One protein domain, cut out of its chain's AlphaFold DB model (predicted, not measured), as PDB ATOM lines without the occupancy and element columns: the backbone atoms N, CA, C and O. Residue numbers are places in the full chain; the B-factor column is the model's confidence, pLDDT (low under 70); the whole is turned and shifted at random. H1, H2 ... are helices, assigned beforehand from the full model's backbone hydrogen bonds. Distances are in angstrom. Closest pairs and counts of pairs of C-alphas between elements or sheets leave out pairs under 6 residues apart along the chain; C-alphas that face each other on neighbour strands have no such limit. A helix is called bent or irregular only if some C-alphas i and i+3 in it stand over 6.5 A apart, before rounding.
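Overview. This is residues 9 to 24 and 51 to 89 of the 417 residues of the protein "Cell wall biosynthesis glycosyltransferase" of Rothia sp. HMSC061D12 (UniProt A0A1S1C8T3). One long, bent helix, H2, runs along most of the model, with the shorter H1 meeting its first arm, H2a, at a wide angle near Leu 22 and the small H3 turning off at the far end. The loop of residues 51 to 61 extends the model beyond the start of H2, and residues 81 to 86 stick out at the other end. There are 55 residues printed, with three named helices in the order H1, H2, H3, and no named strand; the class is all helix. The whole is loose, with a radius of gyration of the C-alphas of 13.8 A and spans of 44 by 22 by 15 A.

Along the chain. H1, residues 10 to 22, begins at C-alpha 10 (-5.608, -0.759, -53.501) and measures 19.3 A. It is irregular: C-alphas 18 and 21 are 7.6 A apart. H2, residues 62 to 82, was assigned as one helix by its hydrogen bonds but is bent, with C-alphas 69 and 72 at 6.6 A. Its arms are H2a, residues 62 to 69, 10.1 A, beginning at (14.094, 6.437, -53.094), and H2b, residues 72 to 82, 15.2 A. H3, residues 84 to 89, ends at C-alpha 89 (-1.913, -15.292, -29.444).

Arrangement. H1 and H2a touch, the closest C-alphas being those of Leu 22 and Ala 64, 6.4 A apart. Their lines are only just about perpendicular, at 71 degrees. H1 and H2b are near each other, with 6 pairs of C-alphas within 10 A. H2a and H2b stand at a shallow tilt of 34 degrees, only just short of steep. H2b and H3 are close but not clearly touching, with the C-alphas of Val 80 and Val 87 closest at 6.4 A, and are about perpendicular at 83 degrees. H3 is apart from H1 and H2a. Each O i to N i+4 pair is within hydrogen-bond range in H2a, H2b and H3; in H1, 7 of 9 are.

Size, cuts and confidence. The C-alphas farthest apart, those of Glu 56 and Ala 89, are 44.7 A apart. Residues 25 to 50 are not printed, and C-alphas 24 and 51 are 11.0 A apart across the cut. The link from H2 to H3 is tight. The mean pLDDT of the printed part is 79.7, and no printed residue is under 70.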
ATOM      1  N   PRO A   9      -5.124  -1.625 -48.798       79.31
ATOM      2  CA  PRO A   9      -5.616  -0.558 -49.664       79.31
ATOM      3  C   PRO A   9      -5.078  -0.707 -51.091       79.31
ATOM      4  O   PRO A   9      -3.896  -0.998 -51.288       79.31
ATOM      5  N   LEU A  10      -5.942  -0.507 -52.092       71.75
ATOM      6  CA  LEU A  10      -5.608  -0.759 -53.501       71.75
ATOM      7  C   LEU A  10      -4.352   0.005 -53.944       71.75
ATOM      8  O   LEU A  10      -3.514  -0.546 -54.647       71.75
ATOM      9  N   GLU A  11      -4.201   1.241 -53.481       76.12
ATOM     10  CA  GLU A  11      -3.054   2.110 -53.765       76.12
ATOM     11  C   GLU A  11      -1.737   1.508 -53.251       76.12
ATOM     12  O   GLU A  11      -0.747   1.457 -53.978       76.12
ATOM     13  N   VAL A  12      -1.745   0.962 -52.030       76.81
ATOM     14  CA  VAL A  12      -0.587   0.287 -51.424       76.81
ATOM     15  C   VAL A  12      -0.298  -1.033 -52.138       76.81
ATOM     16  O   VAL A  12       0.862  -1.361 -52.371       76.81
ATOM     17  N   TYR A  13      -1.332  -1.781 -52.534       77.62
ATOM     18  CA  TYR A  13      -1.174  -3.035 -53.274       77.62
ATOM     19  C   TYR A  13      -0.572  -2.822 -54.670       77.62
ATOM     20  O   TYR A  13       0.367  -3.524 -55.042       77.62
ATOM     21  N   VAL A  14      -1.068  -1.838 -55.425       74.12
ATOM     22  CA  VAL A  14      -0.529  -1.481 -56.748       74.12
ATOM     23  C   VAL A  14       0.926  -1.037 -56.618       74.12
ATOM     24  O   VAL A  14       1.790  -1.554 -57.324       74.12
ATOM     25  N   ARG A  15       1.228  -0.161 -55.651       77.12
ATOM     26  CA  ARG A  15       2.598   0.314 -55.435       77.12
ATOM     27  C   ARG A  15       3.550  -0.801 -54.984       77.12
ATOM     28  O   ARG A  15       4.697  -0.847 -55.421       77.12
ATOM     29  N   LEU A  16       3.076  -1.746 -54.171       81.12
ATOM     30  CA  LEU A  16       3.838  -2.939 -53.796       81.12
ATOM     31  C   LEU A  16       4.171  -3.804 -55.019       81.12
ATOM     32  O   LEU A  16       5.286  -4.310 -55.111       81.12
ATOM     33  N   GLN A  17       3.228  -3.986 -55.950       80.75
ATOM     34  CA  GLN A  17       3.472  -4.755 -57.173       80.75
ATOM     35  C   GLN A  17       4.539  -4.104 -58.057       80.75
ATOM     36  O   GLN A  17       5.397  -4.812 -58.584       80.75
ATOM     37  N   GLU A  18       4.525  -2.776 -58.179       83.12
ATOM     38  CA  GLU A  18       5.530  -2.019 -58.938       83.12
ATOM     39  C   GLU A  18       6.940  -2.172 -58.353       83.12
ATOM     40  O   GLU A  18       7.915  -2.271 -59.096       83.12
ATOM     41  N   LEU A  19       7.048  -2.235 -57.023       81.69
ATOM     42  CA  LEU A  19       8.323  -2.318 -56.305       81.69
ATOM     43  C   LEU A  19       8.715  -3.750 -55.908       81.69
ATOM     44  O   LEU A  19       9.747  -3.961 -55.272       81.69
ATOM     45  N   ALA A  20       7.930  -4.761 -56.295       77.94
ATOM     46  CA  ALA A  20       8.118  -6.145 -55.862       77.94
ATOM     47  C   ALA A  20       9.478  -6.737 -56.273       77.94
ATOM     48  O   ALA A  20      10.016  -7.592 -55.567       77.94
ATOM     49  N   SER A  21      10.062  -6.277 -57.385       77.38
ATOM     50  CA  SER A  21      11.403  -6.693 -57.827       77.38
ATOM     51  C   SER A  21      12.504  -6.300 -56.836       77.38
ATOM     52  O   SER A  21      13.512  -7.001 -56.738       77.38
ATOM     53  N   LEU A  22      12.280  -5.234 -56.059       79.75
ATOM     54  CA  LEU A  22      13.206  -4.709 -55.056       79.75
ATOM     55  C   LEU A  22      13.045  -5.384 -53.687       79.75
ATOM     56  O   LEU A  22      13.887  -5.187 -52.820       79.75
ATOM     57  N   ALA A  23      11.993  -6.187 -53.477       73.12
ATOM     58  CA  ALA A  23      11.687  -6.804 -52.180       73.12
ATOM     59  C   ALA A  23      12.709  -7.866 -51.747       73.12
ATOM     60  O   ALA A  23      12.801  -8.204 -50.564       73.12
ATOM     61  N   THR A  24      13.469  -8.404 -52.702       76.44
ATOM     62  CA  THR A  24      14.551  -9.353 -52.443       76.44
ATOM     63  C   THR A  24      15.871  -8.695 -52.792       76.44
ATOM     64  O   THR A  24      16.055  -8.282 -53.936       76.44
ATOM     65  N   ALA A  51      20.130  -5.262 -60.139       79.88
ATOM     66  CA  ALA A  51      20.198  -3.809 -60.031       79.88
ATOM     67  C   ALA A  51      20.582  -3.381 -58.605       79.88
ATOM     68  O   ALA A  51      20.007  -3.859 -57.629       79.88
ATOM     69  N   SER A  52      21.527  -2.447 -58.468       81.69
ATOM     70  CA  SER A  52      21.864  -1.887 -57.153       81.69
ATOM     71  C   SER A  52      20.684  -1.098 -56.574       81.69
ATOM     72  O   SER A  52      20.085  -0.255 -57.253       81.69
ATOM     73  N   LEU A  53      20.377  -1.364 -55.307       82.56
ATOM     74  CA  LEU A  53      19.431  -0.627 -54.471       82.56
ATOM     75  C   LEU A  53      20.033   0.665 -53.911       82.56
ATOM     76  O   LEU A  53      19.318   1.431 -53.266       82.56
ATOM     77  N   LEU A  54      21.325   0.903 -54.131       84.06
ATOM     78  CA  LEU A  54      22.034   2.083 -53.662       84.06
ATOM     79  C   LEU A  54      22.215   3.092 -54.800       84.06
ATOM     80  O   LEU A  54      22.397   2.729 -55.964       84.06
ATOM     81  N   ASP A  55      22.151   4.374 -54.466       82.81
ATOM     82  CA  ASP A  55      22.499   5.473 -55.357       82.81
ATOM     83  C   ASP A  55      24.024   5.626 -55.474       82.81
ATOM     84  O   ASP A  55      24.793   4.880 -54.864       82.81
ATOM     85  N   GLU A  56      24.481   6.610 -56.246       78.69
ATOM     86  CA  GLU A  56      25.902   6.916 -56.457       78.69
ATOM     87  C   GLU A  56      26.656   7.240 -55.155       78.69
ATOM     88  O   GLU A  56      27.835   6.908 -55.052       78.69
ATOM     89  N   ASN A  57      25.964   7.716 -54.119       76.38
ATOM     90  CA  ASN A  57      26.526   8.065 -52.813       76.38
ATOM     91  C   ASN A  57      26.486   6.909 -51.797       76.38
ATOM     92  O   ASN A  57      26.958   7.063 -50.671       76.38
ATOM     93  N   GLY A  58      25.929   5.751 -52.170       72.19
ATOM     94  CA  GLY A  58      25.752   4.614 -51.262       72.19
ATOM     95  C   GLY A  58      24.543   4.756 -50.331       72.19
ATOM     96  O   GLY A  58      24.406   3.977 -49.390       72.19
ATOM     97  N   ALA A  59      23.668   5.734 -50.578       81.25
ATOM     98  CA  ALA A  59      22.379   5.849 -49.916       81.25
ATOM     99  C   ALA A  59      21.353   4.951 -50.613       81.25
ATOM    100  O   ALA A  59      21.478   4.629 -51.791       81.25
ATOM    101  N   LEU A  60      20.320   4.531 -49.888       82.31
ATOM    102  CA  LEU A  60      19.262   3.713 -50.467       82.31
ATOM    103  C   LEU A  60      18.473   4.541 -51.496       82.31
ATOM    104  O   LEU A  60      18.049   5.658 -51.193       82.31
ATOM    105  N   LYS A  61      18.254   3.991 -52.695       85.50
ATOM    106  CA  LYS A  61      17.429   4.626 -53.729       85.50
ATOM    107  C   LYS A  61      16.024   4.916 -53.194       85.50
ATOM    108  O   LYS A  61      15.510   4.125 -52.396       85.50
ATOM    109  N   PRO A  62      15.382   6.012 -53.632       84.81
ATOM    110  CA  PRO A  62      14.094   6.437 -53.094       84.81
ATOM    111  C   PRO A  62      13.013   5.359 -53.233       84.81
ATOM    112  O   PRO A  62      12.230   5.174 -52.309       84.81
ATOM    113  N   GLU A  63      13.023   4.576 -54.312       84.06
ATOM    114  CA  GLU A  63      12.076   3.480 -54.544       84.06
ATOM    115  C   GLU A  63      12.275   2.325 -53.552       84.06
ATOM    116  O   GLU A  63      11.319   1.766 -53.015       84.06
ATOM    117  N   ALA A  64      13.531   1.983 -53.256       82.31
ATOM    118  CA  ALA A  64      13.849   0.988 -52.237       82.31
ATOM    119  C   ALA A  64      13.493   1.511 -50.836       82.31
ATOM    120  O   ALA A  64      13.015   0.756 -49.989       82.31
ATOM    121  N   ALA A  65      13.686   2.810 -50.592       84.88
ATOM    122  CA  ALA A  65      13.396   3.426 -49.302       84.88
ATOM    123  C   ALA A  65      11.889   3.458 -49.045       84.88
ATOM    124  O   ALA A  65      11.443   3.095 -47.958       84.88
ATOM    125  N   GLU A  66      11.111   3.806 -50.068       82.94
ATOM    126  CA  GLU A  66       9.652   3.760 -50.060       82.94
ATOM    127  C   GLU A  66       9.146   2.342 -49.759       82.94
ATOM    128  O   GLU A  66       8.303   2.157 -48.879       82.94
ATOM    129  N   LEU A  67       9.710   1.315 -50.404       82.94
ATOM    130  CA  LEU A  67       9.331  -0.070 -50.134       82.94
ATOM    131  C   LEU A  67       9.604  -0.471 -48.676       82.94
ATOM    132  O   LEU A  67       8.692  -0.922 -47.978       82.94
ATOM    133  N   TYR A  68      10.845  -0.312 -48.206       82.62
ATOM    134  CA  TYR A  68      11.277  -0.852 -46.913       82.62
ATOM    135  C   TYR A  68      10.834  -0.030 -45.705       82.62
ATOM    136  O   TYR A  68      10.573  -0.604 -44.648       82.62
ATOM    137  N   PHE A  69      10.740   1.293 -45.842       85.81
ATOM    138  CA  PHE A  69      10.444   2.192 -44.725       85.81
ATOM    139  C   PHE A  69       9.041   2.794 -44.769       85.81
ATOM    140  O   PHE A  69       8.628   3.407 -43.785       85.81
ATOM    141  N   THR A  70       8.286   2.618 -45.855       83.81
ATOM    142  CA  THR A  70       6.910   3.128 -45.954       83.81
ATOM    143  C   THR A  70       5.910   2.009 -46.223       83.81
ATOM    144  O   THR A  70       5.061   1.745 -45.375       83.81
ATOM    145  N   LEU A  71       6.026   1.288 -47.341       80.56
ATOM    146  CA  LEU A  71       5.014   0.306 -47.749       80.56
ATOM    147  C   LEU A  71       4.998  -0.947 -46.867       80.56
ATOM    148  O   LEU A  71       3.929  -1.362 -46.422       80.56
ATOM    149  N   LEU A  72       6.159  -1.545 -46.574       83.00
ATOM    150  CA  LEU A  72       6.224  -2.730 -45.710       83.00
ATOM    151  C   LEU A  72       5.741  -2.446 -44.275       83.00
ATOM    152  O   LEU A  72       4.965  -3.255 -43.760       83.00
ATOM    153  N   PRO A  73       6.109  -1.321 -43.628       85.88
ATOM    154  CA  PRO A  73       5.524  -0.934 -42.347       85.88
ATOM    155  C   PRO A  73       4.002  -0.750 -42.386       85.88
ATOM    156  O   PRO A  73       3.330  -1.224 -41.474       85.88
ATOM    157  N   LEU A  74       3.448  -0.132 -43.437       82.56
ATOM    158  CA  LEU A  74       1.994   0.023 -43.593       82.56
ATOM    159  C   LEU A  74       1.288  -1.334 -43.722       82.56
ATOM    160  O   LEU A  74       0.291  -1.579 -43.052       82.56
ATOM    161  N   ILE A  75       1.841  -2.257 -44.514       82.31
ATOM    162  CA  ILE A  75       1.303  -3.622 -44.641       82.31
ATOM    163  C   ILE A  75       1.406  -4.380 -43.314       82.31
ATOM    164  O   ILE A  75       0.489  -5.114 -42.949       82.31
ATOM    165  N   ALA A  76       2.506  -4.208 -42.577       80.00
ATOM    166  CA  ALA A  76       2.668  -4.810 -41.260       80.00
ATOM    167  C   ALA A  76       1.640  -4.262 -40.257       80.00
ATOM    168  O   ALA A  76       1.115  -5.030 -39.452       80.00
ATOM    169  N   GLN A  77       1.325  -2.966 -40.320       82.69
ATOM    170  CA  GLN A  77       0.277  -2.359 -39.506       82.69
ATOM    171  C   GLN A  77      -1.105  -2.929 -39.853       82.69
ATOM    172  O   GLN A  77      -1.786  -3.428 -38.960       82.69
ATOM    173  N   GLU A  78      -1.474  -2.959 -41.136       80.44
ATOM    174  CA  GLU A  78      -2.734  -3.554 -41.612       80.44
ATOM    175  C   GLU A  78      -2.862  -5.028 -41.211       80.44
ATOM    176  O   GLU A  78      -3.918  -5.490 -40.773       80.44
ATOM    177  N   PHE A  79      -1.761  -5.782 -41.289       79.81
ATOM    178  CA  PHE A  79      -1.723  -7.160 -40.818       79.81
ATOM    179  C   PHE A  79      -2.023  -7.256 -39.320       79.81
ATOM    180  O   PHE A  79      -2.811  -8.108 -38.911       79.81
ATOM    181  N   VAL A  80      -1.409  -6.399 -38.500       81.00
ATOM    182  CA  VAL A  80      -1.635  -6.393 -37.052       81.00
ATOM    183  C   VAL A  80      -3.084  -6.037 -36.728       81.00
ATOM    184  O   VAL A  80      -3.696  -6.733 -35.922       81.00
ATOM    185  N   GLU A  81      -3.651  -5.027 -37.387       81.06
ATOM    186  CA  GLU A  81      -5.038  -4.601 -37.174       81.06
ATOM    187  C   GLU A  81      -6.041  -5.700 -37.563       81.06
ATOM    188  O   GLU A  81      -6.951  -6.023 -36.797       81.06
ATOM    189  N   GLN A  82      -5.844  -6.351 -38.713       77.81
ATOM    190  CA  GLN A  82      -6.760  -7.382 -39.217       77.81
ATOM    191  C   GLN A  82      -6.580  -8.743 -38.538       77.81
ATOM    192  O   GLN A  82      -7.498  -9.566 -38.530       77.81
ATOM    193  N   GLN A  83      -5.397  -9.008 -37.983       78.19
ATOM    194  CA  GLN A  83      -5.050 -10.275 -37.340       78.19
ATOM    195  C   GLN A  83      -4.676 -10.085 -35.867       78.19
ATOM    196  O   GLN A  83      -3.863 -10.838 -35.327       78.19
ATOM    197  N   GLN A  84      -5.309  -9.123 -35.192       76.19
ATOM    198  CA  GLN A  84      -5.035  -8.780 -33.794       76.19
ATOM    199  C   GLN A  84      -5.098 -10.005 -32.867       76.19
ATOM    200  O   GLN A  84      -4.230 -10.186 -32.020       76.19
ATOM    201  N   THR A  85      -6.043 -10.922 -33.093       70.56
ATOM    202  CA  THR A  85      -6.160 -12.179 -32.332       70.56
ATOM    203  C   THR A  85      -4.968 -13.121 -32.524       70.56
ATOM    204  O   THR A  85      -4.543 -13.764 -31.567       70.56
ATOM    205  N   LEU A  86      -4.388 -13.189 -33.729       71.38
ATOM    206  CA  LEU A  86      -3.157 -13.947 -33.984       71.38
ATOM    207  C   LEU A  86      -1.941 -13.264 -33.363       71.38
ATOM    208  O   LEU A  86      -1.075 -13.942 -32.815       71.38
ATOM    209  N   VAL A  87      -1.868 -11.935 -33.443       74.06
ATOM    210  CA  VAL A  87      -0.782 -11.158 -32.838       74.06
ATOM    211  C   VAL A  87      -0.810 -11.300 -31.320       74.06
ATOM    212  O   VAL A  87       0.236 -11.502 -30.703       74.06
ATOM    213  N   ASP A  88      -1.993 -11.264 -30.715       75.31
ATOM    214  CA  ASP A  88      -2.169 -11.461 -29.282       75.31
ATOM    215  C   ASP A  88      -1.876 -12.904 -28.876       75.31
ATOM    216  O   ASP A  88      -1.153 -13.109 -27.903       75.31
ATOM    217  N   ALA A  89      -2.305 -13.900 -29.657       73.56
ATOM    218  CA  ALA A  89      -1.913 -15.292 -29.444       73.56
ATOM    219  C   ALA A  89      -0.387 -15.485 -29.533       73.56
ATOM    220  O   ALA A  89       0.191 -16.180 -28.704       73.56
TER     221      ALA A  89